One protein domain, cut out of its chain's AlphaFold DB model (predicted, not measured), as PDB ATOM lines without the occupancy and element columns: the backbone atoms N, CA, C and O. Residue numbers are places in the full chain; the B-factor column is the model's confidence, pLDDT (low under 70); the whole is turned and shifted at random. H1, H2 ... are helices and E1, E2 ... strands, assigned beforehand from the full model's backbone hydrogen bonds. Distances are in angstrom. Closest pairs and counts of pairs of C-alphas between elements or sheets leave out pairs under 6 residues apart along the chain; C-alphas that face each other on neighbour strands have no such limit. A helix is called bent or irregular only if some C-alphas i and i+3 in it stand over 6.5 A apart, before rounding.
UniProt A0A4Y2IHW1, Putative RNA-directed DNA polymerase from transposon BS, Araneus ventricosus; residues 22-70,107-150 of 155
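This is residues 22 to 70 and 107 to 150 of the 155 residues of the protein "Putative RNA-directed DNA polymerase from transposon BS" of Araneus ventricosus (UniProt A0A4Y2IHW1). A small, narrow sheet of three strands forms one end of the domain and a loose cluster of three helices the other, with no helix over the sheet. In the cluster H2 and H3 fold back on each other as a helical hairpin, and the kinked H1 packs on H3 with residues 56 to 60. The printed part has 93 residues, with three named helices and three named strands in the order E1, E2, H1, H2, H3, E3. The sheet is mixed, in the order E2, E1, E3, and the class is mixed, helices and strands. The whole is loose, with a radius of gyration of the C-alphas of 16.4 A and spans of 47 by 34 by 22 A.

E1, residues 22 to 27, is the inner strand of the sheet. E2, residues 39 to 44, forms a hairpin with E1, antiparallel at 151 degrees between directions; N 24 and O 42 are 2.9 A apart and N 40 and O 26 are 2.8 A apart, both within hydrogen-bond range. H1, residues 47 to 65, is not on the sheet and has a kink of 31 degrees near residue 59. It is irregular, but only just: C-alphas 59 and 62 are 6.6 A apart. H2, residues 118 to 127, is apart from H1. H3, residues 132 to 142, touches H2 at a shallow tilt of 12 degrees, opposite ways; the closest C-alphas are those of Leu 125 and Ile 135, 6.9 A apart. H3 also touches H1, whose residues 56 to 60 alone take part, at a steep tilt of 41 degrees, opposite ways; the closest C-alphas are those of Leu 60 and Leu 134, 7.7 A apart. E3, residues 147 to 149, is parallel to E1 at 41 degrees between directions, with N 23 and O 148 2.8 A apart, within hydrogen-bond range. Every O i to N i+4 pair is within hydrogen-bond range in H2 and H3, and 13 of 15 are in H1.

E1 begins at C-alpha 22, (-42.992, 31.943, 26.637), and is 15.9 A long; E2 is 15.1 A long. H1 spans 26.4 A, from C-alpha 47 at (-44.779, 37.888, 16.178) to C-alpha 65. H2 spans 14.3 A and H3 15.2 A. E3 spans 6.7 A and ends at C-alpha 149, (-42.424, 29.253, 31.650).

The two C-alphas farthest apart are those of His 34 and Asn 129, 46.7 A. Residues 71 to 106 are not printed; C-alphas 70 and 107 are 18.2 A apart across this cut, which falls in the link from H1 to H2. The link from E1 to E2 is long, with 11 residues. The mean pLDDT of the printed part is 87.3, and no printed residue is under 70.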
ATOM      1  N   ILE A  22     -43.506  33.230  26.180       83.38
ATOM      2  CA  ILE A  22     -42.992  31.943  26.637       83.38
ATOM      3  C   ILE A  22     -41.570  32.182  27.126       83.38
ATOM      4  O   ILE A  22     -40.687  32.508  26.336       83.38
ATOM      5  N   ILE A  23     -41.342  32.034  28.425       84.75
ATOM      6  CA  ILE A  23     -40.007  32.094  29.006       84.75
ATOM      7  C   ILE A  23     -39.335  30.740  28.811       84.75
ATOM      8  O   ILE A  23     -39.813  29.719  29.309       84.75
ATOM      9  N   ILE A  24     -38.204  30.746  28.111       86.69
ATOM     10  CA  ILE A  24     -37.311  29.596  27.995       86.69
ATOM     11  C   ILE A  24     -36.066  29.881  28.840       86.69
ATOM     12  O   ILE A  24     -35.322  30.815  28.525       86.69
ATOM     13  N   PRO A  25     -35.814  29.106  29.905       86.12
ATOM     14  CA  PRO A  25     -34.593  29.234  30.680       86.12
ATOM     15  C   PRO A  25     -33.413  28.626  29.904       86.12
ATOM     16  O   PRO A  25     -33.393  27.431  29.621       86.12
ATOM     17  N   ILE A  26     -32.405  29.438  29.577       85.81
ATOM     18  CA  ILE A  26     -31.160  28.977  28.944       85.81
ATOM     19  C   ILE A  26     -30.056  28.872  29.986       85.81
ATOM     20  O   ILE A  26     -29.710  29.855  30.642       85.81
ATOM     21  N   HIS A  27     -29.477  27.683  30.119       87.50
ATOM     22  CA  HIS A  27     -28.403  27.423  31.069       87.50
ATOM     23  C   HIS A  27     -27.120  28.200  30.718       87.50
ATOM     24  O   HIS A  27     -26.716  28.279  29.554       87.50
ATOM     25  N   LYS A  28     -26.466  28.789  31.724       84.81
ATOM     26  CA  LYS A  28     -25.164  29.449  31.564       84.81
ATOM     27  C   LYS A  28     -24.083  28.378  31.343       84.81
ATOM     28  O   LYS A  28     -23.982  27.460  32.150       84.81
ATOM     29  N   PRO A  29     -23.249  28.491  30.293       85.56
ATOM     30  CA  PRO A  29     -22.200  27.507  30.036       85.56
ATOM     31  C   PRO A  29     -21.228  27.425  31.222       85.56
ATOM     32  O   PRO A  29     -20.872  28.451  31.802       85.56
ATOM     33  N   GLY A  30     -20.820  26.203  31.580       87.19
ATOM     34  CA  GLY A  30     -19.841  25.946  32.643       87.19
ATOM     35  C   GLY A  30     -20.341  26.142  34.080       87.19
ATOM     36  O   GLY A  30     -19.519  26.212  34.988       87.19
ATOM     37  N   LYS A  31     -21.656  26.266  34.307       88.56
ATOM     38  CA  LYS A  31     -22.246  26.381  35.651       88.56
ATOM     39  C   LYS A  31     -23.017  25.121  36.058       88.56
ATOM     40  O   LYS A  31     -23.260  24.256  35.228       88.56
ATOM     41  N   ASP A  32     -23.363  25.016  37.340       87.12
ATOM     42  CA  ASP A  32     -24.148  23.896  37.871       87.12
ATOM     43  C   ASP A  32     -25.610  23.951  37.370       87.12
ATOM     44  O   ASP A  32     -26.295  24.946  37.660       87.12
ATOM     45  N   PRO A  33     -26.106  22.907  36.672       84.12
ATOM     46  CA  PRO A  33     -27.489  22.817  36.204       84.12
ATOM     47  C   PRO A  33     -28.537  22.746  37.321       84.12
ATOM     48  O   PRO A  33     -29.700  23.066  37.082       84.12
ATOM     49  N   HIS A  34     -28.170  22.343  38.540       85.94
ATOM     50  CA  HIS A  34     -29.128  22.205  39.643       85.94
ATOM     51  C   HIS A  34     -29.468  23.534  40.326       85.94
ATOM     52  O   HIS A  34     -30.440  23.625  41.076       85.94
ATOM     53  N   ASN A  35     -28.713  24.594  40.034       85.25
ATOM     54  CA  ASN A  35     -28.947  25.917  40.590       85.25
ATOM     55  C   ASN A  35     -29.730  26.806  39.607       85.25
ATOM     56  O   ASN A  35     -29.237  27.213  38.553       85.25
ATOM     57  N   THR A  36     -30.947  27.193  39.992       81.19
ATOM     58  CA  THR A  36     -31.873  27.997  39.172       81.19
ATOM     59  C   THR A  36     -31.326  29.378  38.790       81.19
ATOM     60  O   THR A  36     -31.653  29.900  37.723       81.19
ATOM     61  N   THR A  37     -30.419  29.957  39.585       83.94
ATOM     62  CA  THR A  37     -29.762  31.248  39.285       83.94
ATOM     63  C   THR A  37     -28.773  31.169  38.112       83.94
ATOM     64  O   THR A  37     -28.346  32.196  37.554       83.94
ATOM     65  N   ASN A  38     -28.426  29.951  37.687       86.50
ATOM     66  CA  ASN A  38     -27.556  29.701  36.545       86.50
ATOM     67  C   ASN A  38     -28.291  29.702  35.205       86.50
ATOM     68  O   ASN A  38     -27.644  29.570  34.170       86.50
ATOM     69  N   TYR A  39     -29.598  29.942  35.187       85.56
ATOM     70  CA  TYR A  39     -30.361  30.091  33.954       85.56
ATOM     71  C   TYR A  39     -30.572  31.569  33.606       85.56
ATOM     72  O   TYR A  39     -30.633  32.441  34.474       85.56
ATOM     73  N   ARG A  40     -30.642  31.866  32.307       81.56
ATOM     74  CA  ARG A  40     -31.076  33.155  31.762       81.56
ATOM     75  C   ARG A  40     -32.493  32.984  31.217       81.56
ATOM     76  O   ARG A  40     -32.657  32.199  30.280       81.56
ATOM     77  N   PRO A  41     -33.504  33.672  31.762       83.56
ATOM     78  CA  PRO A  41     -34.834  33.641  31.177       83.56
ATOM     79  C   PRO A  41     -34.812  34.398  29.843       83.56
ATOM     80  O   PRO A  41     -34.459  35.573  29.795       83.56
ATOM     81  N   ILE A  42     -35.176  33.732  28.746       82.75
ATOM     82  CA  ILE A  42     -35.423  34.394  27.462       82.75
ATOM     83  C   ILE A  42     -36.922  34.419  27.216       82.75
ATOM     84  O   ILE A  42     -37.550  33.372  27.090       82.75
ATOM     85  N   SER A  43     -37.485  35.622  27.123       84.38
ATOM     86  CA  SER A  43     -38.887  35.817  26.758       84.38
ATOM     87  C   SER A  43     -39.063  35.706  25.246       84.38
ATOM     88  O   SER A  43     -38.633  36.581  24.495       84.38
ATOM     89  N   LEU A  44     -39.732  34.651  24.787       84.50
ATOM     90  CA  LEU A  44     -40.210  34.553  23.415       84.50
ATOM     91  C   LEU A  44     -41.549  35.267  23.283       84.50
ATOM     92  O   LEU A  44     -42.576  34.800  23.772       84.50
ATOM     93  N   LEU A  45     -41.513  36.406  22.604       84.50
ATOM     94  CA  LEU A  45     -42.691  37.186  22.257       84.50
ATOM     95  C   LEU A  45     -43.353  36.642  20.990       84.50
ATOM     96  O   LEU A  45     -42.664  36.209  20.057       84.50
ATOM     97  N   SER A  46     -44.682  36.734  20.931       84.88
ATOM     98  CA  SER A  46     -45.430  36.482  19.698       84.88
ATOM     99  C   SER A  46     -44.998  37.449  18.590       84.88
ATOM    100  O   SER A  46     -44.564  38.572  18.860       84.88
ATOM    101  N   SER A  47     -45.126  37.034  17.326       87.06
ATOM    102  CA  SER A  47     -44.779  37.888  16.178       87.06
ATOM    103  C   SER A  47     -45.518  39.227  16.220       87.06
ATOM    104  O   SER A  47     -44.916  40.264  15.960       87.06
ATOM    105  N   LEU A  48     -46.787  39.218  16.639       85.12
ATOM    106  CA  LEU A  48     -47.578  40.432  16.820       85.12
ATOM    107  C   LEU A  48     -46.977  41.358  17.887       85.12
ATOM    108  O   LEU A  48     -46.817  42.550  17.636       85.12
ATOM    109  N   SER A  49     -46.579  40.814  19.041       84.62
ATOM    110  CA  SER A  49     -45.951  41.608  20.108       84.62
ATOM    111  C   SER A  49     -44.645  42.249  19.638       84.62
ATOM    112  O   SER A  49     -44.410  43.420  19.908       84.62
ATOM    113  N   LYS A  50     -43.832  41.534  18.849       86.44
ATOM    114  CA  LYS A  50     -42.597  42.087  18.264       86.44
ATOM    115  C   LYS A  50     -42.875  43.249  17.308       86.44
ATOM    116  O   LYS A  50     -42.130  44.227  17.302       86.44
ATOM    117  N   VAL A  51     -43.935  43.156  16.500       90.62
ATOM    118  CA  VAL A  51     -44.349  44.252  15.608       90.62
ATOM    119  C   VAL A  51     -44.779  45.466  16.428       90.62
ATOM    120  O   VAL A  51     -44.334  46.576  16.147       90.62
ATOM    121  N   VAL A  52     -45.582  45.258  17.473       87.81
ATOM    122  CA  VAL A  52     -46.007  46.326  18.389       87.81
ATOM    123  C   VAL A  52     -44.803  46.992  19.063       87.81
ATOM    124  O   VAL A  52     -44.685  48.215  19.007       87.81
ATOM    125  N   GLU A  53     -43.872  46.216  19.626       89.44
ATOM    126  CA  GLU A  53     -42.635  46.748  20.217       89.44
ATOM    127  C   GLU A  53     -41.824  47.553  19.207       89.44
ATOM    128  O   GLU A  53     -41.318  48.625  19.533       89.44
ATOM    129  N   LYS A  54     -41.733  47.082  17.959       92.44
ATOM    130  CA  LYS A  54     -41.009  47.795  16.908       92.44
ATOM    131  C   LYS A  54     -41.666  49.132  16.564       92.44
ATOM    132  O   LYS A  54     -40.955  50.113  16.356       92.44
ATOM    133  N   ILE A  55     -42.998  49.191  16.528       91.88
ATOM    134  CA  ILE A  55     -43.747  50.439  16.315       91.88
ATOM    135  C   ILE A  55     -43.502  51.413  17.471       91.88
ATOM    136  O   ILE A  55     -43.224  52.585  17.222       91.88
ATOM    137  N   ILE A  56     -43.568  50.935  18.719       91.50
ATOM    138  CA  ILE A  56     -43.298  51.751  19.911       91.50
ATOM    139  C   ILE A  56     -41.863  52.286  19.868       91.50
ATOM    140  O   ILE A  56     -41.663  53.490  20.006       91.50
ATOM    141  N   LEU A  57     -40.878  51.424  19.603       92.56
ATOM    142  CA  LEU A  57     -39.466  51.801  19.520       92.56
ATOM    143  C   LEU A  57     -39.221  52.873  18.455       92.56
ATOM    144  O   LEU A  57     -38.551  53.862  18.729       92.56
ATOM    145  N   ASN A  58     -39.791  52.708  17.259       93.19
ATOM    146  CA  ASN A  58     -39.617  53.667  16.167       93.19
ATOM    147  C   ASN A  58     -40.207  55.053  16.493       93.19
ATOM    148  O   ASN A  58     -39.757  56.044  15.924       93.19
ATOM    149  N   ARG A  59     -41.213  55.127  17.377       91.69
ATOM    150  CA  ARG A  59     -41.768  56.393  17.882       91.69
ATOM    151  C   ARG A  59     -40.960  56.957  19.049       91.69
ATOM    152  O   ARG A  59     -40.869  58.166  19.179       91.69
ATOM    153  N   LEU A  60     -40.385  56.087  19.878       90.81
ATOM    154  CA  LEU A  60     -39.619  56.459  21.065       90.81
ATOM    155  C   LEU A  60     -38.224  56.994  20.727       90.81
ATOM    156  O   LEU A  60     -37.802  57.984  21.308       90.81
ATOM    157  N   GLU A  61     -37.511  56.351  19.800       91.38
ATOM    158  CA  GLU A  61     -36.136  56.723  19.438       91.38
ATOM    159  C   GLU A  61     -35.935  58.219  19.143       91.38
ATOM    160  O   GLU A  61     -35.062  58.806  19.779       91.38
ATOM    161  N   PRO A  62     -36.697  58.870  18.238       90.81
ATOM    162  CA  PRO A  62     -36.467  60.285  17.931       90.81
ATOM    163  C   PRO A  62     -36.711  61.211  19.134       90.81
ATOM    164  O   PRO A  62     -36.018  62.219  19.278       90.81
ATOM    165  N   GLU A  63     -37.645  60.848  20.016       89.06
ATOM    166  CA  GLU A  63     -37.996  61.622  21.214       89.06
ATOM    167  C   GLU A  63     -36.890  61.576  22.276       89.06
ATOM    168  O   GLU A  63     -36.692  62.546  22.994       89.06
ATOM    169  N   VAL A  64     -36.142  60.473  22.379       90.56
ATOM    170  CA  VAL A  64     -35.110  60.316  23.424       90.56
ATOM    171  C   VAL A  64     -33.694  60.601  22.929       90.56
ATOM    172  O   VAL A  64     -32.816  60.893  23.736       90.56
ATOM    173  N   GLU A  65     -33.446  60.537  21.618       90.81
ATOM    174  CA  GLU A  65     -32.098  60.585  21.028       90.81
ATOM    175  C   GLU A  65     -31.285  61.816  21.460       90.81
ATOM    176  O   GLU A  65     -30.088  61.713  21.736       90.81
ATOM    177  N   HIS A  66     -31.945  62.972  21.558       89.94
ATOM    178  CA  HIS A  66     -31.323  64.240  21.942       89.94
ATOM    179  C   HIS A  66     -31.050  64.357  23.453       89.94
ATOM    180  O   HIS A  66     -30.300  65.232  23.874       89.94
ATOM    181  N   GLN A  67     -31.629  63.469  24.262       90.19
ATOM    182  CA  GLN A  67     -31.479  63.439  25.719       90.19
ATOM    183  C   GLN A  67     -30.501  62.352  26.186       90.19
ATOM    184  O   GLN A  67     -30.074  62.347  27.341       90.19
ATOM    185  N   LEU A  68     -30.124  61.423  25.299       90.94
ATOM    186  CA  LEU A  68     -29.153  60.378  25.603       90.94
ATOM    187  C   LEU A  68     -27.738  60.947  25.717       90.94
ATOM    188  O   LEU A  68     -27.288  61.745  24.893       90.94
ATOM    189  N   ILE A  69     -26.980  60.437  26.690       92.12
ATOM    190  CA  ILE A  69     -25.568  60.785  26.829       92.12
ATOM    191  C   ILE A  69     -24.803  60.445  25.529       92.12
ATOM    192  O   ILE A  69     -24.971  59.346  24.984       92.12
ATOM    193  N   PRO A  70     -23.914  61.328  25.030       90.38
ATOM    194  CA  PRO A  70     -23.172  61.093  23.782       90.38
ATOM    195  C   PRO A  70     -22.310  59.825  23.796       90.38
ATOM    196  O   PRO A  70     -21.931  59.299  22.755       90.38
ATOM    197  N   LEU A 107     -18.428  48.922  35.763       93.62
ATOM    198  CA  LEU A 107     -19.632  48.646  36.539       93.62
ATOM    199  C   LEU A 107     -20.532  47.709  35.735       93.62
ATOM    200  O   LEU A 107     -20.821  47.987  34.571       93.62
ATOM    201  N   ASP A 108     -20.989  46.633  36.368       89.81
ATOM    202  CA  ASP A 108     -21.985  45.722  35.810       89.81
ATOM    203  C   ASP A 108     -23.205  45.678  36.730       89.81
ATOM    204  O   ASP A 108     -23.079  45.472  37.939       89.81
ATOM    205  N   VAL A 109     -24.385  45.911  36.158       87.94
ATOM    206  CA  VAL A 109     -25.652  45.901  36.897       87.94
ATOM    207  C   VAL A 109     -26.253  44.507  36.792       87.94
ATOM    208  O   VAL A 109     -26.634  44.057  35.705       87.94
ATOM    209  N   ALA A 110     -26.358  43.821  37.929       84.62
ATOM    210  CA  ALA A 110     -26.974  42.505  37.989       84.62
ATOM    211  C   ALA A 110     -28.439  42.582  37.531       84.62
ATOM    212  O   ALA A 110     -29.179  43.461  37.948       84.62
ATOM    213  N   LYS A 111     -28.847  41.657  36.651       79.69
ATOM    214  CA  LYS A 111     -30.248  41.485  36.218       79.69
ATOM    215  C   LYS A 111     -30.952  42.787  35.793       79.69
ATOM    216  O   LYS A 111     -32.144  42.955  36.024       79.69
ATOM    217  N   ALA A 112     -30.240  43.677  35.099       82.50
ATOM    218  CA  ALA A 112     -30.718  45.025  34.776       82.50
ATOM    219  C   ALA A 112     -32.113  45.107  34.116       82.50
ATOM    220  O   ALA A 112     -32.787  46.116  34.277       82.50
ATOM    221  N   PHE A 113     -32.549  44.081  33.374       77.94
ATOM    222  CA  PHE A 113     -33.889  44.036  32.769       77.94
ATOM    223  C   PHE A 113     -34.972  43.487  33.706       77.94
ATOM    224  O   PHE A 113     -36.128  43.882  33.578       77.94
ATOM    225  N   ASP A 114     -34.609  42.602  34.635       79.62
ATOM    226  CA  ASP A 114     -35.548  42.014  35.597       79.62
ATOM    227  C   ASP A 114     -35.790  42.964  36.786       79.62
ATOM    228  O   ASP A 114     -36.843  42.919  37.413       79.62
ATOM    229  N   GLU A 115     -34.825  43.841  37.083       83.12
ATOM    230  CA  GLU A 115     -34.847  44.769  38.224       83.12
ATOM    231  C   GLU A 115     -35.301  46.194  37.852       83.12
ATOM    232  O   GLU A 115     -35.155  47.131  38.637       83.12
ATOM    233  N   VAL A 116     -35.867  46.390  36.655       86.62
ATOM    234  CA  VAL A 116     -36.342  47.714  36.228       86.62
ATOM    235  C   VAL A 116     -37.486  48.184  37.124       86.62
ATOM    236  O   VAL A 116     -38.579  47.618  37.130       86.62
ATOM    237  N   TRP A 117     -37.273  49.303  37.816       90.50
ATOM    238  CA  TRP A 117     -38.324  49.967  38.574       90.50
ATOM    239  C   TRP A 117     -39.293  50.693  37.631       90.50
ATOM    240  O   TRP A 117     -39.050  51.828  37.217       90.50
ATOM    241  N   THR A 118     -40.405  50.040  37.281       88.31
ATOM    242  CA  THR A 118     -41.364  50.555  36.287       88.31
ATOM    243  C   THR A 118     -41.903  51.938  36.649       88.31
ATOM    244  O   THR A 118     -41.973  52.803  35.784       88.31
ATOM    245  N   THR A 119     -42.230  52.198  37.918       90.94
ATOM    246  CA  THR A 119     -42.708  53.522  38.351       90.94
ATOM    247  C   THR A 119     -41.651  54.606  38.141       90.94
ATOM    248  O   THR A 119     -41.969  55.671  37.617       90.94
ATOM    249  N   GLY A 120     -40.390  54.321  38.484       93.88
ATOM    250  CA  GLY A 120     -39.273  55.237  38.251       93.88
ATOM    251  C   GLY A 120     -39.007  55.475  36.764       93.88
ATOM    252  O   GLY A 120     -38.743  56.606  36.363       93.88
ATOM    253  N   LEU A 121     -39.149  54.437  35.932       91.69
ATOM    254  CA  LEU A 121     -39.069  54.562  34.475       91.69
ATOM    255  C   LEU A 121     -40.143  55.518  33.944       91.69
ATOM    256  O   LEU A 121     -39.814  56.440  33.208       91.69
ATOM    257  N   ILE A 122     -41.406  55.340  34.338       92.31
ATOM    258  CA  ILE A 122     -42.498  56.226  33.905       92.31
ATOM    259  C   ILE A 122     -42.267  57.665  34.373       92.31
ATOM    260  O   ILE A 122     -42.429  58.586  33.579       92.31
ATOM    261  N   TYR A 123     -41.838  57.857  35.622       94.00
ATOM    262  CA  TYR A 123     -41.476  59.177  36.136       94.00
ATOM    263  C   TYR A 123     -40.394  59.843  35.277       94.00
ATOM    264  O   TYR A 123     -40.552  60.992  34.876       94.00
ATOM    265  N   LYS A 124     -39.344  59.098  34.907       92.19
ATOM    266  CA  LYS A 124     -38.291  59.606  34.023       92.19
ATOM    267  C   LYS A 124     -38.820  59.989  32.645       92.19
ATOM    268  O   LYS A 124     -38.448  61.040  32.149       92.19
ATOM    269  N   LEU A 125     -39.706  59.198  32.045       91.50
ATOM    270  CA  LEU A 125     -40.301  59.551  30.748       91.50
ATOM    271  C   LEU A 125     -41.113  60.857  30.827       91.50
ATOM    272  O   LEU A 125     -41.070  61.654  29.896       91.50
ATOM    273  N   ILE A 126     -41.803  61.100  31.947       92.00
ATOM    274  CA  ILE A 126     -42.525  62.358  32.191       92.00
ATOM    275  C   ILE A 126     -41.543  63.529  32.352       92.00
ATOM    276  O   ILE A 126     -41.732  64.564  31.720       92.00
ATOM    277  N   GLU A 127     -40.470  63.371  33.139       93.31
ATOM    278  CA  GLU A 127     -39.429  64.409  33.294       93.31
ATOM    279  C   GLU A 127     -38.766  64.786  31.962       93.31
ATOM    280  O   GLU A 127     -38.372  65.932  31.753       93.31
ATOM    281  N   LEU A 128     -38.666  63.823  31.049       90.19
ATOM    282  CA  LEU A 128     -38.113  63.999  29.712       90.19
ATOM    283  C   LEU A 128     -39.072  64.714  28.738       90.19
ATOM    284  O   LEU A 128     -38.728  64.876  27.570       90.19
ATOM    285  N   ASN A 129     -40.239  65.182  29.203       90.25
ATOM    286  CA  ASN A 129     -41.267  65.873  28.409       90.25
ATOM    287  C   ASN A 129     -41.732  65.081  27.179       90.25
ATOM    288  O   ASN A 129     -42.054  65.642  26.132       90.25
ATOM    289  N   MET A 130     -41.774  63.758  27.310       88.56
ATOM    290  CA  MET A 130     -42.292  62.892  26.266       88.56
ATOM    291  C   MET A 130     -43.801  63.046  26.073       88.56
ATOM    292  O   MET A 130     -44.544  63.337  27.007       88.56
ATOM    293  N   LEU A 131     -44.276  62.743  24.863       90.62
ATOM    294  CA  LEU A 131     -45.699  62.788  24.543       90.62
ATOM    295  C   LEU A 131     -46.528  61.855  25.449       90.62
ATOM    296  O   LEU A 131     -46.339  60.634  25.453       90.62
ATOM    297  N   ASP A 132     -47.531  62.417  26.129       89.94
ATOM    298  CA  ASP A 132     -48.442  61.700  27.034       89.94
ATOM    299  C   ASP A 132     -49.050  60.430  26.432       89.94
ATOM    300  O   ASP A 132     -49.238  59.426  27.121       89.94
ATOM    301  N   SER A 133     -49.395  60.459  25.143       90.69
ATOM    302  CA  SER A 133     -49.982  59.305  24.459       90.69
ATOM    303  C   SER A 133     -48.993  58.144  24.344       90.69
ATOM    304  O   SER A 133     -49.391  56.989  24.495       90.69
ATOM    305  N   LEU A 134     -47.702  58.434  24.150       90.19
ATOM    306  CA  LEU A 134     -46.637  57.437  24.096       90.19
ATOM    307  C   LEU A 134     -46.316  56.891  25.492       90.19
ATOM    308  O   LEU A 134     -46.142  55.683  25.645       90.19
ATOM    309  N   ILE A 135     -46.340  57.740  26.523       91.31
ATOM    310  CA  ILE A 135     -46.205  57.302  27.921       91.31
ATOM    311  C   ILE A 135     -47.366  56.373  28.304       91.31
ATOM    312  O   ILE A 135     -47.139  55.277  28.812       91.31
ATOM    313  N   LYS A 136     -48.614  56.755  28.004       91.00
ATOM    314  CA  LYS A 136     -49.803  55.916  28.251       91.00
ATOM    315  C   LYS A 136     -49.727  54.583  27.505       91.00
ATOM    316  O   LYS A 136     -50.091  53.551  28.069       91.00
ATOM    317  N   LEU A 137     -49.215  54.591  26.273       89.19
ATOM    318  CA  LEU A 137     -48.979  53.383  25.484       89.19
ATOM    319  C   LEU A 137     -47.951  52.460  26.151       89.19
ATOM    320  O   LEU A 137     -48.200  51.263  26.277       89.19
ATOM    321  N   LEU A 138     -46.831  53.014  26.625       88.94
ATOM    322  CA  LEU A 138     -45.795  52.273  27.350       88.94
ATOM    323  C   LEU A 138     -46.323  51.700  28.669       88.94
ATOM    324  O   LEU A 138     -46.093  50.528  28.953       88.94
ATOM    325  N   ILE A 139     -47.087  52.476  29.443       89.31
ATOM    326  CA  ILE A 139     -47.746  51.992  30.665       89.31
ATOM    327  C   ILE A 139     -48.679  50.827  30.332       89.31
ATOM    328  O   ILE A 139     -48.610  49.774  30.967       89.31
ATOM    329  N   SER A 140     -49.532  50.981  29.315       87.00
ATOM    330  CA  SER A 140     -50.433  49.909  28.886       87.00
ATOM    331  C   SER A 140     -49.676  48.668  28.412       87.00
ATOM    332  O   SER A 140     -50.200  47.571  28.565       87.00
ATOM    333  N   TYR A 141     -48.489  48.828  27.822       84.50
ATOM    334  CA  TYR A 141     -47.665  47.715  27.359       84.50
ATOM    335  C   TYR A 141     -46.947  46.988  28.505       84.50
ATOM    336  O   TYR A 141     -46.823  45.766  28.483       84.50
ATOM    337  N   LEU A 142     -46.469  47.723  29.512       83.88
ATOM    338  CA  LEU A 142     -45.676  47.177  30.620       83.88
ATOM    339  C   LEU A 142     -46.532  46.589  31.753       83.88
ATOM    340  O   LEU A 142     -46.055  45.734  32.497       83.88
ATOM    341  N   THR A 143     -47.781  47.031  31.902       83.12
ATOM    342  CA  THR A 143     -48.682  46.582  32.978       83.12
ATOM    343  C   THR A 143     -49.441  45.298  32.626       83.12
ATOM    344  O   THR A 143     -49.753  45.040  31.467       83.12
ATOM    345  N   ASN A 144     -49.766  44.486  33.644       76.12
ATOM    346  CA  ASN A 144     -50.586  43.265  33.533       76.12
ATOM    347  C   ASN A 144     -50.123  42.262  32.462       76.12
ATOM    348  O   ASN A 144     -50.936  41.589  31.823       76.12
ATOM    349  N   ARG A 145     -48.807  42.145  32.268       75.69
ATOM    350  CA  ARG A 145     -48.233  41.133  31.384       75.69
ATOM    351  C   ARG A 145     -48.243  39.766  32.056       75.69
ATOM    352  O   ARG A 145     -47.694  39.602  33.141       75.69
ATOM    353  N   ASN A 146     -48.805  38.784  31.364       77.06
ATOM    354  CA  ASN A 146     -48.701  37.382  31.744       77.06
ATOM    355  C   ASN A 146     -47.567  36.715  30.965       77.06
ATOM    356  O   ASN A 146     -47.285  37.065  29.819       77.06
ATOM    357  N   PHE A 147     -46.920  35.735  31.584       79.94
ATOM    358  CA  PHE A 147     -45.922  34.902  30.928       79.94
ATOM    359  C   PHE A 147     -46.088  33.448  31.360       79.94
ATOM    360  O   PHE A 147     -46.570  33.154  32.453       79.94
ATOM    361  N   LYS A 148     -45.677  32.528  30.489       84.25
ATOM    362  CA  LYS A 148     -45.662  31.088  30.757       84.25
ATOM    363  C   LYS A 148     -44.225  30.605  30.687       84.25
ATOM    364  O   LYS A 148     -43.513  30.936  29.745       84.25
ATOM    365  N   VAL A 149     -43.777  29.826  31.664       82.00
ATOM    366  CA  VAL A 149     -42.424  29.253  31.650       82.00
ATOM    367  C   VAL A 149     -42.487  27.867  31.023       82.00
ATOM    368  O   VAL A 149     -43.251  27.019  31.481       82.00
ATOM    369  N   ARG A 150     -41.683  27.622  29.985       81.69
ATOM    370  CA  ARG A 150     -41.514  26.284  29.416       81.69
ATOM    371  C   ARG A 150     -40.296  25.624  30.050       81.69
ATOM    372  O   ARG A 150     -39.164  26.022  29.780       81.69
TER     373      ARG A 150